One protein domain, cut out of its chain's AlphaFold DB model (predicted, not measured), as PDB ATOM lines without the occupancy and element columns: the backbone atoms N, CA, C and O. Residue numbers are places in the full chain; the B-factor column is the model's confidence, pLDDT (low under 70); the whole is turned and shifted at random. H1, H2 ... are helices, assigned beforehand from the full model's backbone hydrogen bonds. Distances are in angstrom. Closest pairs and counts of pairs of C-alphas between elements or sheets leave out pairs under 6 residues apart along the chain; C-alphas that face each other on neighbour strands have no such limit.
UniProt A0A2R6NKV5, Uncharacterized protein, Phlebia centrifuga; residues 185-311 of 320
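Overview. This is residues 185 to 311 of the 320 residues of an uncharacterized protein of Phlebia centrifuga (UniProt A0A2R6NKV5). Going along the printed part, a helical hairpin of H1 and H2 packs through H1 on the long helix H3, and the other long helix, H8, runs back beside H3 the opposite way, at a slant. The short helices H5, H6 and H7 make a small head at the other end of this elongated body, reached from H3 through H4, and residues 299 to 305 stick out at the end away from the head. The printed part has 127 residues with eight named helices, H1 to H8 in order, and no named strand; the class is all helix. It is only just loose, close to compact, with a radius of gyration of the C-alphas of 16.9 A, and it spans 54 by 27 by 24 A.

Along the chain. H1, residues 185 to 199, begins at C-alpha 185 (201.125, 198.404, 330.699) and is 21.4 A long. H2, residues 203 to 213, is 15.5 A long. H3, residues 218 to 240, is 33.7 A long and ends at C-alpha 240 (201.521, 160.949, 344.718). The short helices are H4, residues 242 to 245, H5, residues 248 to 256, H6, residues 263 to 267, and H7, residues 270 to 276. H8, residues 279 to 299, is 30.6 A long and ends at C-alpha 299 (206.686, 187.859, 345.999).

Arrangement. H1 and H8 are the hubs, touching three helices each. H1 and H2 form a hairpin at a shallow tilt of 13 degrees; their closest C-alphas, of Gln 194 and Val 206, are 5.5 A apart. H1 touches H3 the same way at a shallow tilt of 30 degrees, closest at the C-alphas of Ala 198 and Ile 228, 5.4 A. With residues 196 to 199 alone H1 touches H8, closest at the C-alphas of Gly 199 and Gln 291, 5.2 A. H3 and H8 touch at a steep tilt of 39 degrees, opposite ways, closest at the C-alphas of Gln 235 and Asn 287, 6.8 A. H4 only just touches H8, with 3 pairs of C-alphas within 8 A, the closest Trp 245 and Val 286 at 7.3 A. H5 and H7 touch about perpendicular, at 85 degrees, closest at the C-alphas of Pro 248 and Val 270, 6.0 A. H6 touches no helix but is near H5. H2 and H8 are apart. Every O i to N i+4 pair is within hydrogen-bond range in H1, H2, H3, H5, H6, H7 and H8; H4 is too short for one.

Size, cuts and confidence. The farthest C-alphas, of Asp 272 and Gly 311, are 54.6 A apart. The printed part has no cut and no long link. Mean pLDDT of the printed part is 78.5; residue 248 and residues 251 to 252, 254 to 276 and 303 to 311 are under 70.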
ATOM      1  N   THR A 185     202.138 199.106 329.889       83.38
ATOM      2  CA  THR A 185     201.125 198.404 330.699       83.38
ATOM      3  C   THR A 185     200.781 197.027 330.132       83.38
ATOM      4  O   THR A 185     200.742 196.054 330.884       83.38
ATOM      5  N   GLU A 186     200.626 196.924 328.811       83.69
ATOM      6  CA  GLU A 186     200.383 195.670 328.084       83.69
ATOM      7  C   GLU A 186     201.577 194.714 328.185       83.69
ATOM      8  O   GLU A 186     201.427 193.501 328.305       83.69
ATOM      9  N   THR A 187     202.794 195.259 328.193       85.12
ATOM     10  CA  THR A 187     204.004 194.444 328.359       85.12
ATOM     11  C   THR A 187     204.060 193.837 329.765       85.12
ATOM     12  O   THR A 187     204.380 192.660 329.929       85.12
ATOM     13  N   VAL A 188     203.702 194.614 330.792       86.25
ATOM     14  CA  VAL A 188     203.654 194.128 332.178       86.25
ATOM     15  C   VAL A 188     202.545 193.091 332.370       86.25
ATOM     16  O   VAL A 188     202.770 192.099 333.068       86.25
ATOM     17  N   SER A 189     201.363 193.280 331.776       86.50
ATOM     18  CA  SER A 189     200.286 192.285 331.861       86.50
ATOM     19  C   SER A 189     200.668 190.979 331.158       86.50
ATOM     20  O   SER A 189     200.492 189.916 331.754       86.50
ATOM     21  N   ALA A 190     201.299 191.046 329.981       86.88
ATOM     22  CA  ALA A 190     201.815 189.875 329.272       86.88
ATOM     23  C   ALA A 190     202.856 189.108 330.105       86.88
ATOM     24  O   ALA A 190     202.769 187.889 330.248       86.88
ATOM     25  N   ILE A 191     203.806 189.809 330.735       88.50
ATOM     26  CA  ILE A 191     204.807 189.176 331.610       88.50
ATOM     27  C   ILE A 191     204.142 188.505 332.817       88.50
ATOM     28  O   ILE A 191     204.499 187.381 333.178       88.50
ATOM     29  N   LYS A 192     203.144 189.153 333.434       88.50
ATOM     30  CA  LYS A 192     202.378 188.546 334.531       88.50
ATOM     31  C   LYS A 192     201.691 187.263 334.068       88.50
ATOM     32  O   LYS A 192     201.819 186.247 334.742       88.50
ATOM     33  N   GLN A 193     201.015 187.285 332.920       86.12
ATOM     34  CA  GLN A 193     200.354 186.104 332.353       86.12
ATOM     35  C   GLN A 193     201.340 184.961 332.081       86.12
ATOM     36  O   GLN A 193     201.052 183.813 332.418       86.12
ATOM     37  N   GLN A 194     202.528 185.263 331.556       89.12
ATOM     38  CA  GLN A 194     203.579 184.264 331.346       89.12
ATOM     39  C   GLN A 194     204.055 183.639 332.669       89.12
ATOM     40  O   GLN A 194     204.237 182.423 332.739       89.12
ATOM     41  N   LEU A 195     204.197 184.432 333.737       89.00
ATOM     42  CA  LEU A 195     204.528 183.923 335.075       89.00
ATOM     43  C   LEU A 195     203.405 183.048 335.657       89.00
ATOM     44  O   LEU A 195     203.690 182.004 336.245       89.00
ATOM     45  N   TYR A 196     202.136 183.418 335.448       86.06
ATOM     46  CA  TYR A 196     200.989 182.588 335.835       86.06
ATOM     47  C   TYR A 196     200.978 181.247 335.091       86.06
ATOM     48  O   TYR A 196     200.805 180.190 335.702       86.06
ATOM     49  N   ALA A 197     201.224 181.266 333.780       86.94
ATOM     50  CA  ALA A 197     201.327 180.051 332.980       86.94
ATOM     51  C   ALA A 197     202.494 179.163 333.439       86.94
ATOM     52  O   ALA A 197     202.317 177.952 333.587       86.94
ATOM     53  N   ALA A 198     203.647 179.756 333.763       88.31
ATOM     54  CA  ALA A 198     204.813 179.039 334.280       88.31
ATOM     55  C   ALA A 198     204.533 178.323 335.611       88.31
ATOM     56  O   ALA A 198     204.985 177.195 335.807       88.31
ATOM     57  N   GLY A 199     203.723 178.927 336.489       85.44
ATOM     58  CA  GLY A 199     203.265 178.303 337.737       85.44
ATOM     59  C   GLY A 199     202.435 177.029 337.532       85.44
ATOM     60  O   GLY A 199     202.319 176.219 338.446       85.44
ATOM     61  N   SER A 200     201.900 176.803 336.326       84.38
ATOM     62  CA  SER A 200     201.218 175.551 335.962       84.38
ATOM     63  C   SER A 200     202.188 174.404 335.650       84.38
ATOM     64  O   SER A 200     201.750 173.265 335.534       84.38
ATOM     65  N   GLY A 201     203.490 174.676 335.490       84.44
ATOM     66  CA  GLY A 201     204.506 173.672 335.142       84.44
ATOM     67  C   GLY A 201     204.524 173.251 333.664       84.44
ATOM     68  O   GLY A 201     205.305 172.371 333.280       84.44
ATOM     69  N   ILE A 202     203.699 173.882 332.821       84.88
ATOM     70  CA  ILE A 202     203.573 173.582 331.390       84.88
ATOM     71  C   ILE A 202     204.398 174.601 330.602       84.88
ATOM     72  O   ILE A 202     204.020 175.766 330.484       84.88
ATOM     73  N   LYS A 203     205.535 174.151 330.064       86.94
ATOM     74  CA  LYS A 203     206.464 174.985 329.286       86.94
ATOM     75  C   LYS A 203     205.823 175.477 327.987       86.94
ATOM     76  O   LYS A 203     205.898 176.662 327.687       86.94
ATOM     77  N   ASP A 204     205.117 174.590 327.298       86.94
ATOM     78  CA  ASP A 204     204.497 174.858 325.996       86.94
ATOM     79  C   ASP A 204     203.486 176.009 326.071       86.94
ATOM     80  O   ASP A 204     203.420 176.854 325.185       86.94
ATOM     81  N   ARG A 205     202.764 176.132 327.194       85.19
ATOM     82  CA  ARG A 205     201.827 177.240 327.424       85.19
ATOM     83  C   ARG A 205     202.538 178.592 327.488       85.19
ATOM     84  O   ARG A 205     202.014 179.585 326.993       85.19
ATOM     85  N   VAL A 206     203.726 178.640 328.089       88.44
ATOM     86  CA  VAL A 206     204.543 179.859 328.111       88.44
ATOM     87  C   VAL A 206     205.071 180.166 326.711       88.44
ATOM     88  O   VAL A 206     205.044 181.322 326.304       88.44
ATOM     89  N   GLU A 207     205.538 179.160 325.971       87.81
ATOM     90  CA  GLU A 207     206.056 179.343 324.608       87.81
ATOM     91  C   GLU A 207     204.969 179.854 323.652       87.81
ATOM     92  O   GLU A 207     205.219 180.784 322.881       87.81
ATOM     93  N   ASN A 208     203.742 179.343 323.774       88.50
ATOM     94  CA  ASN A 208     202.582 179.841 323.037       88.50
ATOM     95  C   ASN A 208     202.279 181.298 323.402       88.50
ATOM     96  O   ASN A 208     202.222 182.145 322.516       88.50
ATOM     97  N   LEU A 209     202.226 181.634 324.698       86.88
ATOM     98  CA  LEU A 209     202.018 183.019 325.143       86.88
ATOM     99  C   LEU A 209     203.132 183.965 324.676       86.88
ATOM    100  O   LEU A 209     202.866 185.114 324.328       86.88
ATOM    101  N   GLN A 210     204.388 183.517 324.652       90.00
ATOM    102  CA  GLN A 210     205.505 184.305 324.122       90.00
ATOM    103  C   GLN A 210     205.398 184.502 322.609       90.00
ATOM    104  O   GLN A 210     205.774 185.562 322.110       90.00
ATOM    105  N   THR A 211     204.872 183.511 321.893       87.88
ATOM    106  CA  THR A 211     204.642 183.573 320.446       87.88
ATOM    107  C   THR A 211     203.490 184.520 320.111       87.88
ATOM    108  O   THR A 211     203.638 185.367 319.234       87.88
ATOM    109  N   GLU A 212     202.384 184.440 320.851       85.75
ATOM    110  CA  GLU A 212     201.196 185.283 320.669       85.75
ATOM    111  C   GLU A 212     201.462 186.745 321.040       85.75
ATOM    112  O   GLU A 212     201.147 187.659 320.280       85.75
ATOM    113  N   THR A 213     202.090 186.984 322.194       85.06
ATOM    114  CA  THR A 213     202.372 188.350 322.667       85.06
ATOM    115  C   THR A 213     203.609 188.956 321.995       85.06
ATOM    116  O   THR A 213     203.763 190.181 321.918       85.06
ATOM    117  N   GLY A 214     204.533 188.116 321.518       85.38
ATOM    118  CA  GLY A 214     205.845 188.539 321.031       85.38
ATOM    119  C   GLY A 214     206.686 189.243 322.106       85.38
ATOM    120  O   GLY A 214     207.555 190.053 321.761       85.38
ATOM    121  N   VAL A 215     206.395 188.997 323.391       83.75
ATOM    122  CA  VAL A 215     207.092 189.575 324.549       83.75
ATOM    123  C   VAL A 215     207.985 188.508 325.167       83.75
ATOM    124  O   VAL A 215     207.503 187.515 325.706       83.75
ATOM    125  N   LYS A 216     209.300 188.734 325.119       87.75
ATOM    126  CA  LYS A 216     210.299 187.867 325.747       87.75
ATOM    127  C   LYS A 216     211.212 188.700 326.633       87.75
ATOM    128  O   LYS A 216     212.148 189.340 326.153       87.75
ATOM    129  N   ASP A 217     210.914 188.703 327.923       86.94
ATOM    130  CA  ASP A 217     211.713 189.404 328.921       86.94
ATOM    131  C   ASP A 217     212.754 188.461 329.541       86.94
ATOM    132  O   ASP A 217     212.435 187.348 329.959       86.94
ATOM    133  N   LYS A 218     214.019 188.896 329.591       85.31
ATOM    134  CA  LYS A 218     215.127 188.066 330.092       85.31
ATOM    135  C   LYS A 218     215.054 187.833 331.601       85.31
ATOM    136  O   LYS A 218     215.472 186.778 332.069       85.31
ATOM    137  N   ILE A 219     214.541 188.805 332.356       84.62
ATOM    138  CA  ILE A 219     214.389 188.694 333.809       84.62
ATOM    139  C   ILE A 219     213.251 187.722 334.112       84.62
ATOM    140  O   ILE A 219     213.426 186.798 334.902       84.62
ATOM    141  N   ALA A 220     212.109 187.884 333.445       85.88
ATOM    142  CA  ALA A 220     210.974 186.983 333.568       85.88
ATOM    143  C   ALA A 220     211.344 185.556 333.147       85.88
ATOM    144  O   ALA A 220     210.967 184.616 333.838       85.88
ATOM    145  N   GLN A 221     212.130 185.385 332.078       87.81
ATOM    146  CA  GLN A 221     212.560 184.067 331.607       87.81
ATOM    147  C   GLN A 221     213.320 183.277 332.686       87.81
ATOM    148  O   GLN A 221     213.015 182.105 332.898       87.81
ATOM    149  N   TYR A 222     214.242 183.919 333.411       88.69
ATOM    150  CA  TYR A 222     214.960 183.284 334.523       88.69
ATOM    151  C   TYR A 222     214.000 182.740 335.594       88.69
ATOM    152  O   TYR A 222     214.111 181.593 336.026       88.69
ATOM    153  N   TRP A 223     213.007 183.542 335.990       87.81
ATOM    154  CA  TRP A 223     212.019 183.128 336.989       87.81
ATOM    155  C   TRP A 223     211.059 182.062 336.467       87.81
ATOM    156  O   TRP A 223     210.713 181.146 337.209       87.81
ATOM    157  N   ILE A 224     210.658 182.143 335.200       89.69
ATOM    158  CA  ILE A 224     209.793 181.157 334.548       89.69
ATOM    159  C   ILE A 224     210.440 179.768 334.574       89.69
ATOM    160  O   ILE A 224     209.781 178.798 334.945       89.69
ATOM    161  N   GLU A 225     211.724 179.663 334.231       90.31
ATOM    162  CA  GLU A 225     212.446 178.387 334.237       90.31
ATOM    163  C   GLU A 225     212.483 177.770 335.647       90.31
ATOM    164  O   GLU A 225     212.190 176.583 335.818       90.31
ATOM    165  N   ILE A 226     212.735 178.587 336.676       90.50
ATOM    166  CA  ILE A 226     212.711 178.148 338.080       90.50
ATOM    167  C   ILE A 226     211.305 177.713 338.507       90.50
ATOM    168  O   ILE A 226     211.148 176.677 339.160       90.50
ATOM    169  N   LEU A 227     210.281 178.494 338.154       89.56
ATOM    170  CA  LEU A 227     208.892 178.215 338.515       89.56
ATOM    171  C   LEU A 227     208.395 176.918 337.882       89.56
ATOM    172  O   LEU A 227     207.752 176.140 338.578       89.56
ATOM    173  N   ILE A 228     208.744 176.635 336.624       91.06
ATOM    174  CA  ILE A 228     208.358 175.387 335.951       91.06
ATOM    175  C   ILE A 228     208.948 174.174 336.677       91.06
ATOM    176  O   ILE A 228     208.229 173.211 336.951       91.06
ATOM    177  N   VAL A 229     210.239 174.216 337.022       91.88
ATOM    178  CA  VAL A 229     210.901 173.112 337.738       91.88
ATOM    179  C   VAL A 229     210.263 172.899 339.110       91.88
ATOM    180  O   VAL A 229     209.946 171.765 339.477       91.88
ATOM    181  N   LYS A 230     210.015 173.981 339.855       89.69
ATOM    182  CA  LYS A 230     209.373 173.902 341.173       89.69
ATOM    183  C   LYS A 230     207.927 173.424 341.103       89.69
ATOM    184  O   LYS A 230     207.538 172.591 341.916       89.69
ATOM    185  N   ALA A 231     207.153 173.914 340.139       90.69
ATOM    186  CA  ALA A 231     205.774 173.498 339.920       90.69
ATOM    187  C   ALA A 231     205.697 171.997 339.648       90.69
ATOM    188  O   ALA A 231     204.938 171.307 340.318       90.69
ATOM    189  N   ARG A 232     206.543 171.472 338.753       89.88
ATOM    190  CA  ARG A 232     206.590 170.035 338.449       89.88
ATOM    191  C   ARG A 232     206.956 169.192 339.669       89.88
ATOM    192  O   ARG A 232     206.301 168.187 339.921       89.88
ATOM    193  N   ALA A 233     207.950 169.618 340.449       90.06
ATOM    194  CA  ALA A 233     208.351 168.908 341.663       90.06
ATOM    195  C   ALA A 233     207.215 168.854 342.702       90.06
ATOM    196  O   ALA A 233     206.912 167.787 343.233       90.06
ATOM    197  N   LEU A 234     206.544 169.987 342.944       87.62
ATOM    198  CA  LEU A 234     205.418 170.060 343.879       87.62
ATOM    199  C   LEU A 234     204.198 169.286 343.373       87.62
ATOM    200  O   LEU A 234     203.534 168.614 344.156       87.62
ATOM    201  N   GLN A 235     203.902 169.342 342.075       87.50
ATOM    202  CA  GLN A 235     202.816 168.563 341.478       87.50
ATOM    203  C   GLN A 235     203.075 167.069 341.642       87.50
ATOM    204  O   GLN A 235     202.192 166.350 342.097       87.50
ATOM    205  N   GLN A 236     204.296 166.611 341.357       86.31
ATOM    206  CA  GLN A 236     204.664 165.208 341.511       86.31
ATOM    207  C   GLN A 236     204.541 164.745 342.967       86.31
ATOM    208  O   GLN A 236     203.926 163.713 343.225       86.31
ATOM    209  N   GLU A 237     205.053 165.519 343.928       87.88
ATOM    210  CA  GLU A 237     204.944 165.193 345.356       87.88
ATOM    211  C   GLU A 237     203.478 165.107 345.813       87.88
ATOM    212  O   GLU A 237     203.080 164.153 346.484       87.88
ATOM    213  N   ARG A 238     202.651 166.086 345.429       84.38
ATOM    214  CA  ARG A 238     201.268 166.191 345.919       84.38
ATOM    215  C   ARG A 238     200.288 165.291 345.181       84.38
ATOM    216  O   ARG A 238     199.289 164.894 345.772       84.38
ATOM    217  N   HIS A 239     200.549 164.956 343.919       81.88
ATOM    218  CA  HIS A 239     199.735 163.990 343.173       81.88
ATOM    219  C   HIS A 239     199.987 162.560 343.650       81.88
ATOM    220  O   HIS A 239     199.056 161.760 343.630       81.88
ATOM    221  N   LEU A 240     201.206 162.245 344.110       83.25
ATOM    222  CA  LEU A 240     201.521 160.949 344.718       83.25
ATOM    223  C   LEU A 240     200.826 160.757 346.075       83.25
ATOM    224  O   LEU A 240     200.407 159.647 346.387       83.25
ATOM    225  N   ASP A 241     200.675 161.827 346.859       83.00
ATOM    226  CA  ASP A 241     200.046 161.802 348.188       83.00
ATOM    227  C   ASP A 241     198.713 162.576 348.207       83.00
ATOM    228  O   ASP A 241     198.444 163.402 349.085       83.00
ATOM    229  N   LEU A 242     197.872 162.337 347.194       80.06
ATOM    230  CA  LEU A 242     196.629 163.089 346.984       80.06
ATOM    231  C   LEU A 242     195.682 162.991 348.192       80.06
ATOM    232  O   LEU A 242     195.055 163.980 348.567       80.06
ATOM    233  N   ASP A 243     195.638 161.832 348.850       77.88
ATOM    234  CA  ASP A 243     194.796 161.576 350.026       77.88
ATOM    235  C   ASP A 243     195.176 162.447 351.231       77.88
ATOM    236  O   ASP A 243     194.313 162.871 352.004       77.88
ATOM    237  N   ARG A 244     196.465 162.772 351.396       81.56
ATOM    238  CA  ARG A 244     196.923 163.678 352.456       81.56
ATOM    239  C   ARG A 244     196.516 165.123 352.190       81.56
ATOM    240  O   ARG A 244     196.161 165.828 353.136       81.56
ATOM    241  N   TRP A 245     196.564 165.553 350.933       76.75
ATOM    242  CA  TRP A 245     196.211 166.917 350.519       76.75
ATOM    243  C   TRP A 245     194.703 167.135 350.384       76.75
ATOM    244  O   TRP A 245     194.230 168.264 350.482       76.75
ATOM    245  N   MET A 246     193.945 166.051 350.255       78.06
ATOM    246  CA  MET A 246     192.483 166.027 350.229       78.06
ATOM    247  C   MET A 246     191.830 165.961 351.611       78.06
ATOM    248  O   MET A 246     190.629 165.718 351.719       78.06
ATOM    249  N   ARG A 247     192.588 166.182 352.690       77.31
ATOM    250  CA  ARG A 247     192.010 166.237 354.035       77.31
ATOM    251  C   ARG A 247     191.009 167.398 354.147       77.31
ATOM    252  O   ARG A 247     191.316 168.491 353.666       77.31
ATOM    253  N   PRO A 248     189.871 167.209 354.843       68.31
ATOM    254  CA  PRO A 248     188.836 168.235 354.985       68.31
ATOM    255  C   PRO A 248     189.360 169.575 355.498       68.31
ATOM    256  O   PRO A 248     188.926 170.614 355.028       68.31
ATOM    257  N   GLU A 249     190.339 169.566 356.404       71.75
ATOM    258  CA  GLU A 249     190.955 170.780 356.957       71.75
ATOM    259  C   GLU A 249     191.718 171.591 355.899       71.75
ATOM    260  O   GLU A 249     191.587 172.811 355.819       71.75
ATOM    261  N   VAL A 250     192.492 170.903 355.056       70.56
ATOM    262  CA  VAL A 250     193.286 171.522 353.986       70.56
ATOM    263  C   VAL A 250     192.356 172.039 352.898       70.56
ATOM    264  O   VAL A 250     192.513 173.154 352.412       70.56
ATOM    265  N   VAL A 251     191.336 171.257 352.556       69.44
ATOM    266  CA  VAL A 251     190.413 171.597 351.475       69.44
ATOM    267  C   VAL A 251     189.431 172.674 351.908       69.44
ATOM    268  O   VAL A 251     189.129 173.540 351.102       69.44
ATOM    269  N   ALA A 252     189.009 172.715 353.172       69.31
ATOM    270  CA  ALA A 252     188.237 173.832 353.708       69.31
ATOM    271  C   ALA A 252     189.009 175.155 353.596       69.31
ATOM    272  O   ALA A 252     188.420 176.161 353.211       69.31
ATOM    273  N   SER A 253     190.324 175.152 353.853       70.12
ATOM    274  CA  SER A 253     191.165 176.331 353.603       70.12
ATOM    275  C   SER A 253     191.216 176.685 352.115       70.12
ATOM    276  O   SER A 253     191.074 177.852 351.777       70.12
ATOM    277  N   ILE A 254     191.359 175.703 351.220       66.88
ATOM    278  CA  ILE A 254     191.427 175.962 349.771       66.88
ATOM    279  C   ILE A 254     190.082 176.467 349.214       66.88
ATOM    280  O   ILE A 254     190.049 177.395 348.415       66.88
ATOM    281  N   VAL A 255     188.965 175.886 349.655       65.81
ATOM    282  CA  VAL A 255     187.599 176.190 349.193       65.81
ATOM    283  C   VAL A 255     187.075 177.509 349.771       65.81
ATOM    284  O   VAL A 255     186.299 178.203 349.112       65.81
ATOM    285  N   SER A 256     187.490 177.873 350.989       66.62
ATOM    286  CA  SER A 256     187.107 179.141 351.623       66.62
ATOM    287  C   SER A 256     187.700 180.353 350.899       66.62
ATOM    288  O   SER A 256     187.040 181.389 350.820       66.62
ATOM    289  N   ASP A 257     188.904 180.211 350.344       62.69
ATOM    290  CA  ASP A 257     189.635 181.305 349.695       62.69
ATOM    291  C   ASP A 257     189.281 181.471 348.204       62.69
ATOM    292  O   ASP A 257     189.681 182.453 347.582       62.69
ATOM    293  N   ASP A 258     188.510 180.545 347.623       59.66
ATOM    294  CA  ASP A 258     188.223 180.500 346.187       59.66
ATOM    295  C   ASP A 258     187.009 181.372 345.796       59.66
ATOM    296  O   ASP A 258     185.878 181.031 346.155       59.66
ATOM    297  N   PRO A 259     187.166 182.475 345.039       59.06
ATOM    298  CA  PRO A 259     186.049 183.334 344.639       59.06
ATOM    299  C   PRO A 259     185.100 182.680 343.626       59.06
ATOM    300  O   PRO A 259     183.957 183.119 343.510       59.06
ATOM    301  N   GLN A 260     185.555 181.653 342.900       55.12
ATOM    302  CA  GLN A 260     184.829 181.062 341.771       55.12
ATOM    303  C   GLN A 260     184.078 179.773 342.114       55.12
ATOM    304  O   GLN A 260     183.333 179.257 341.283       55.12
ATOM    305  N   LEU A 261     184.233 179.239 343.329       57.72
ATOM    306  CA  LEU A 261     183.424 178.101 343.751       57.72
ATOM    307  C   LEU A 261     182.000 178.551 344.091       57.72
ATOM    308  O   LEU A 261     181.805 179.399 344.969       57.72
ATOM    309  N   ASP A 262     181.013 177.918 343.449       60.97
ATOM    310  CA  ASP A 262     179.594 178.128 343.729       60.97
ATOM    311  C   ASP A 262     179.331 178.114 345.246       60.97
ATOM    312  O   ASP A 262     179.690 177.142 345.925       60.97
ATOM    313  N   PRO A 263     178.641 179.122 345.807       58.72
ATOM    314  CA  PRO A 263     178.338 179.168 347.238       58.72
ATOM    315  C   PRO A 263     177.522 177.951 347.705       58.72
ATOM    316  O   PRO A 263     177.599 177.559 348.866       58.72
ATOM    317  N   ILE A 264     176.795 177.304 346.787       54.84
ATOM    318  CA  ILE A 264     176.071 176.050 347.024       54.84
ATOM    319  C   ILE A 264     177.046 174.877 347.218       54.84
ATOM    320  O   ILE A 264     176.854 174.082 348.133       54.84
ATOM    321  N   ARG A 265     178.124 174.794 346.423       57.16
ATOM    322  CA  ARG A 265     179.178 173.773 346.574       57.16
ATOM    323  C   ARG A 265     180.029 174.007 347.825       57.16
ATOM    324  O   ARG A 265     180.463 173.042 348.437       57.16
ATOM    325  N   LYS A 266     180.196 175.267 348.250       58.88
ATOM    326  CA  LYS A 266     180.848 175.634 349.525       58.88
ATOM    327  C   LYS A 266     180.040 175.233 350.766       58.88
ATOM    328  O   LYS A 266     180.624 175.022 351.825       58.88
ATOM    329  N   ALA A 267     178.710 175.182 350.652       54.00
ATOM    330  CA  ALA A 267     177.792 174.912 351.763       54.00
ATOM    331  C   ALA A 267     177.468 173.420 351.959       54.00
ATOM    332  O   ALA A 267     177.033 173.032 353.046       54.00
ATOM    333  N   VAL A 268     177.679 172.580 350.939       59.53
ATOM    334  CA  VAL A 268     177.708 171.121 351.111       59.53
ATOM    335  C   VAL A 268     178.881 170.804 352.037       59.53
ATOM    336  O   VAL A 268     179.974 171.328 351.829       59.53
ATOM    337  N   LEU A 269     178.646 170.005 353.085       58.66
ATOM    338  CA  LEU A 269     179.684 169.604 354.039       58.66
ATOM    339  C   LEU A 269     180.939 169.211 353.256       58.66
ATOM    340  O   LEU A 269     180.864 168.375 352.359       58.66
ATOM    341  N   VAL A 270     182.073 169.844 353.576       63.81
ATOM    342  CA  VAL A 270     183.362 169.664 352.880       63.81
ATOM    343  C   VAL A 270     183.682 168.174 352.687       63.81
ATOM    344  O   VAL A 270     184.252 167.789 351.675       63.81
ATOM    345  N   GLU A 271     183.236 167.328 353.615       61.72
ATOM    346  CA  GLU A 271     183.329 165.867 353.564       61.72
ATOM    347  C   GLU A 271     182.545 165.231 352.397       61.72
ATOM    348  O   GLU A 271     183.117 164.441 351.649       61.72
ATOM    349  N   ASP A 272     181.283 165.608 352.176       64.69
ATOM    350  CA  ASP A 272     180.465 165.094 351.064       64.69
ATOM    351  C   ASP A 272     180.977 165.609 349.711       64.69
ATOM    352  O   ASP A 272     181.033 164.865 348.726       64.69
ATOM    353  N   TYR A 273     181.431 166.867 349.672       68.12
ATOM    354  CA  TYR A 273     182.045 167.459 348.483       68.12
ATOM    355  C   TYR A 273     183.332 166.711 348.091       68.12
ATOM    356  O   TYR A 273     183.502 166.329 346.933       68.12
ATOM    357  N   LEU A 274     184.191 166.386 349.062       66.44
ATOM    358  CA  LEU A 274     185.445 165.654 348.852       66.44
ATOM    359  C   LEU A 274     185.288 164.227 348.339       66.44
ATOM    360  O   LEU A 274     186.130 163.743 347.571       66.44
ATOM    361  N   VAL A 275     184.234 163.546 348.778       67.62
ATOM    362  CA  VAL A 275     183.916 162.191 348.318       67.62
ATOM    363  C   VAL A 275     183.321 162.223 346.909       67.62
ATOM    364  O   VAL A 275     183.577 161.310 346.129       67.62
ATOM    365  N   SER A 276     182.587 163.286 346.563       69.38
ATOM    366  CA  SER A 276     181.978 163.452 345.236       69.38
ATOM    367  C   SER A 276     182.950 163.892 344.134       69.38
ATOM    368  O   SER A 276     182.670 163.659 342.960       69.38
ATOM    369  N   LEU A 277     184.087 164.497 344.498       74.75
ATOM    370  CA  LEU A 277     185.087 164.976 343.544       74.75
ATOM    371  C   LEU A 277     185.812 163.816 342.851       74.75
ATOM    372  O   LEU A 277     186.407 162.940 343.494       74.75
ATOM    373  N   SER A 278     185.841 163.868 341.524       80.50
ATOM    374  CA  SER A 278     186.682 163.001 340.702       80.50
ATOM    375  C   SER A 278     188.168 163.269 340.956       80.50
ATOM    376  O   SER A 278     188.565 164.367 341.345       80.50
ATOM    377  N   ILE A 279     189.028 162.282 340.682       78.00
ATOM    378  CA  ILE A 279     190.490 162.429 340.828       78.00
ATOM    379  C   ILE A 279     191.011 163.652 340.054       78.00
ATOM    380  O   ILE A 279     191.923 164.327 340.530       78.00
ATOM    381  N   GLN A 280     190.417 163.973 338.899       78.88
ATOM    382  CA  GLN A 280     190.824 165.134 338.109       78.88
ATOM    383  C   GLN A 280     190.466 166.454 338.784       78.88
ATOM    384  O   GLN A 280     191.322 167.326 338.909       78.88
ATOM    385  N   GLU A 281     189.257 166.589 339.324       80.88
ATOM    386  CA  GLU A 281     188.883 167.806 340.048       80.88
ATOM    387  C   GLU A 281     189.741 167.995 341.310       80.88
ATOM    388  O   GLU A 281     190.159 169.110 341.625       80.88
ATOM    389  N   LYS A 282     190.110 166.899 341.988       79.44
ATOM    390  CA  LYS A 282     191.045 166.936 343.127       79.44
ATOM    391  C   LYS A 282     192.415 167.475 342.722       79.44
ATOM    392  O   LYS A 282     192.975 168.323 343.418       79.44
ATOM    393  N   LYS A 283     192.945 167.030 341.579       82.81
ATOM    394  CA  LYS A 283     194.207 167.546 341.029       82.81
ATOM    395  C   LYS A 283     194.112 169.024 340.666       82.81
ATOM    396  O   LYS A 283     195.062 169.752 340.933       82.81
ATOM    397  N   VAL A 284     192.986 169.484 340.116       83.56
ATOM    398  CA  VAL A 284     192.771 170.908 339.792       83.56
ATOM    399  C   VAL A 284     192.860 171.775 341.048       83.56
ATOM    400  O   VAL A 284     193.593 172.764 341.059       83.56
ATOM    401  N   VAL A 285     192.187 171.369 342.128       81.75
ATOM    402  CA  VAL A 285     192.217 172.077 343.419       81.75
ATOM    403  C   VAL A 285     193.643 172.138 343.984       81.75
ATOM    404  O   VAL A 285     194.112 173.197 344.403       81.75
ATOM    405  N   VAL A 286     194.367 171.018 343.943       84.38
ATOM    406  CA  VAL A 286     195.763 170.937 344.402       84.38
ATOM    407  C   VAL A 286     196.689 171.806 343.547       84.38
ATOM    408  O   VAL A 286     197.513 172.539 344.089       84.38
ATOM    409  N   ASN A 287     196.539 171.769 342.223       85.94
ATOM    410  CA  ASN A 287     197.347 172.555 341.291       85.94
ATOM    411  C   ASN A 287     197.141 174.059 341.490       85.94
ATOM    412  O   ASN A 287     198.118 174.805 341.489       85.94
ATOM    413  N   ARG A 288     195.899 174.493 341.728       83.88
ATOM    414  CA  ARG A 288     195.587 175.887 342.067       83.88
ATOM    415  C   ARG A 288     196.331 176.325 343.330       83.88
ATOM    416  O   ARG A 288     196.996 177.355 343.327       83.88
ATOM    417  N   LYS A 289     196.331 175.492 344.377       85.38
ATOM    418  CA  LYS A 289     197.060 175.801 345.615       85.38
ATOM    419  C   LYS A 289     198.577 175.870 345.409       85.38
ATOM    420  O   LYS A 289     199.224 176.756 345.959       85.38
ATOM    421  N   ILE A 290     199.138 174.974 344.594       87.56
ATOM    422  CA  ILE A 290     200.558 175.030 344.210       87.56
ATOM    423  C   ILE A 290     200.869 176.362 343.514       87.56
ATOM    424  O   ILE A 290     201.878 176.987 343.827       87.56
ATOM    425  N   GLN A 291     200.007 176.821 342.605       87.44
ATOM    426  CA  GLN A 291     200.192 178.103 341.922       87.44
ATOM    427  C   GLN A 291     200.164 179.285 342.896       87.44
ATOM    428  O   GLN A 291     201.022 180.164 342.802       87.44
ATOM    429  N   ASP A 292     199.229 179.301 343.850       85.44
ATOM    430  CA  ASP A 292     199.153 180.357 344.863       85.44
ATOM    431  C   ASP A 292     200.404 180.398 345.748       85.44
ATOM    432  O   ASP A 292     200.964 181.472 345.973       85.44
ATOM    433  N   GLU A 293     200.883 179.236 346.196       88.31
ATOM    434  CA  GLU A 293     202.110 179.127 346.990       88.31
ATOM    435  C   GLU A 293     203.348 179.556 346.200       88.31
ATOM    436  O   GLU A 293     204.218 180.243 346.729       88.31
ATOM    437  N   LEU A 294     203.436 179.188 344.921       87.81
ATOM    438  CA  LEU A 294     204.532 179.622 344.057       87.81
ATOM    439  C   LEU A 294     204.493 181.128 343.800       87.81
ATOM    440  O   LEU A 294     205.548 181.758 343.708       87.81
ATOM    441  N   ARG A 295     203.299 181.721 343.722       85.19
ATOM    442  CA  ARG A 295     203.128 183.171 343.602       85.19
ATOM    443  C   ARG A 295     203.579 183.884 344.872       85.19
ATOM    444  O   ARG A 295     204.320 184.857 344.779       85.19
ATOM    445  N   GLU A 296     203.164 183.403 346.038       88.00
ATOM    446  CA  GLU A 296     203.624 183.936 347.324       88.00
ATOM    447  C   GLU A 296     205.138 183.756 347.491       88.00
ATOM    448  O   GLU A 296     205.852 184.659 347.929       88.00
ATOM    449  N   TRP A 297     205.671 182.614 347.060       88.38
ATOM    450  CA  TRP A 297     207.107 182.383 347.029       88.38
ATOM    451  C   TRP A 297     207.824 183.405 346.137       88.38
ATOM    452  O   TRP A 297     208.861 183.933 346.533       88.38
ATOM    453  N   LEU A 298     207.273 183.728 344.966       85.94
ATOM    454  CA  LEU A 298     207.848 184.719 344.057       85.94
ATOM    455  C   LEU A 298     207.852 186.128 344.673       85.94
ATOM    456  O   LEU A 298     208.845 186.841 344.544       85.94
ATOM    457  N   THR A 299     206.782 186.527 345.370       84.06
ATOM    458  CA  THR A 299     206.686 187.859 345.999       84.06
ATOM    459  C   THR A 299     207.518 187.993 347.273       84.06
ATOM    460  O   THR A 299     207.882 189.105 347.652       84.06
ATOM    461  N   THR A 300     207.854 186.878 347.923       85.81
ATOM    462  CA  THR A 300     208.707 186.839 349.122       85.81
ATOM    463  C   THR A 300     210.202 186.744 348.805       85.81
ATOM    464  O   THR A 300     211.019 186.740 349.732       85.81
ATOM    465  N   GLN A 301     210.594 186.697 347.524       79.62
ATOM    466  CA  GLN A 301     212.007 186.653 347.155       79.62
ATOM    467  C   GLN A 301     212.736 187.938 347.575       79.62
ATOM    468  O   GLN A 301     212.289 189.046 347.268       79.62
ATOM    469  N   PRO A 302     213.878 187.827 348.277       71.75
ATOM    470  CA  PRO A 302     214.582 188.994 348.776       71.75
ATOM    471  C   PRO A 302     215.260 189.769 347.637       71.75
ATOM    472  O   PRO A 302     215.765 189.194 346.673       71.75
ATOM    473  N   ALA A 303     215.338 191.095 347.793       62.00
ATOM    474  CA  ALA A 303     215.826 192.029 346.772       62.00
ATOM    475  C   ALA A 303     217.227 191.702 346.199       62.00
ATOM    476  O   ALA A 303     217.545 192.099 345.083       62.00
ATOM    477  N   HIS A 304     218.069 190.965 346.935       61.88
ATOM    478  CA  HIS A 304     219.407 190.576 346.480       61.88
ATOM    479  C   HIS A 304     219.405 189.469 345.417       61.88
ATOM    480  O   HIS A 304     220.352 189.399 344.643       61.88
ATOM    481  N   VAL A 305     218.348 188.656 345.309       61.53
ATOM    482  CA  VAL A 305     218.233 187.643 344.240       61.53
ATOM    483  C   VAL A 305     218.022 188.325 342.885       61.53
ATOM    484  O   VAL A 305     218.566 187.900 341.870       61.53
ATOM    485  N   TYR A 306     217.356 189.484 342.873       58.59
ATOM    486  CA  TYR A 306     217.298 190.339 341.686       58.59
ATOM    487  C   TYR A 306     218.655 190.976 341.340       58.59
ATOM    488  O   TYR A 306     218.863 191.405 340.207       58.59
ATOM    489  N   ALA A 307     219.596 191.035 342.287       54.88
ATOM    490  CA  ALA A 307     220.947 191.533 342.041       54.88
ATOM    491  C   ALA A 307     221.875 190.467 341.427       54.88
ATOM    492  O   ALA A 307     222.882 190.843 340.826       54.88
ATOM    493  N   GLU A 308     221.544 189.175 341.539       61.56
ATOM    494  CA  GLU A 308     222.263 188.063 340.890       61.56
ATOM    495  C   GLU A 308     221.884 187.872 339.413       61.56
ATOM    496  O   GLU A 308     222.581 187.165 338.688       61.56
ATOM    497  N   LEU A 309     220.828 188.545 338.939       62.50
ATOM    498  CA  LEU A 309     220.520 188.626 337.514       62.50
ATOM    499  C   LEU A 309     221.705 189.241 336.757       62.50
ATOM    500  O   LEU A 309     222.301 190.229 337.203       62.50
ATOM    501  N   ASP A 310     222.021 188.649 335.601       55.53
ATOM    502  CA  ASP A 310     223.132 189.046 334.733       55.53
ATOM    503  C   ASP A 310     223.166 190.572 334.518       55.53
ATOM    504  O   ASP A 310     222.127 191.235 334.437       55.53
ATOM    505  N   GLY A 311     224.367 191.154 334.451       51.94
ATOM    506  CA  GLY A 311     224.605 192.601 334.560       51.94
ATOM    507  C   GLY A 311     223.834 193.461 333.550       51.94
ATOM    508  O   GLY A 311     223.565 194.632 333.824       51.94
TER     509      GLY A 311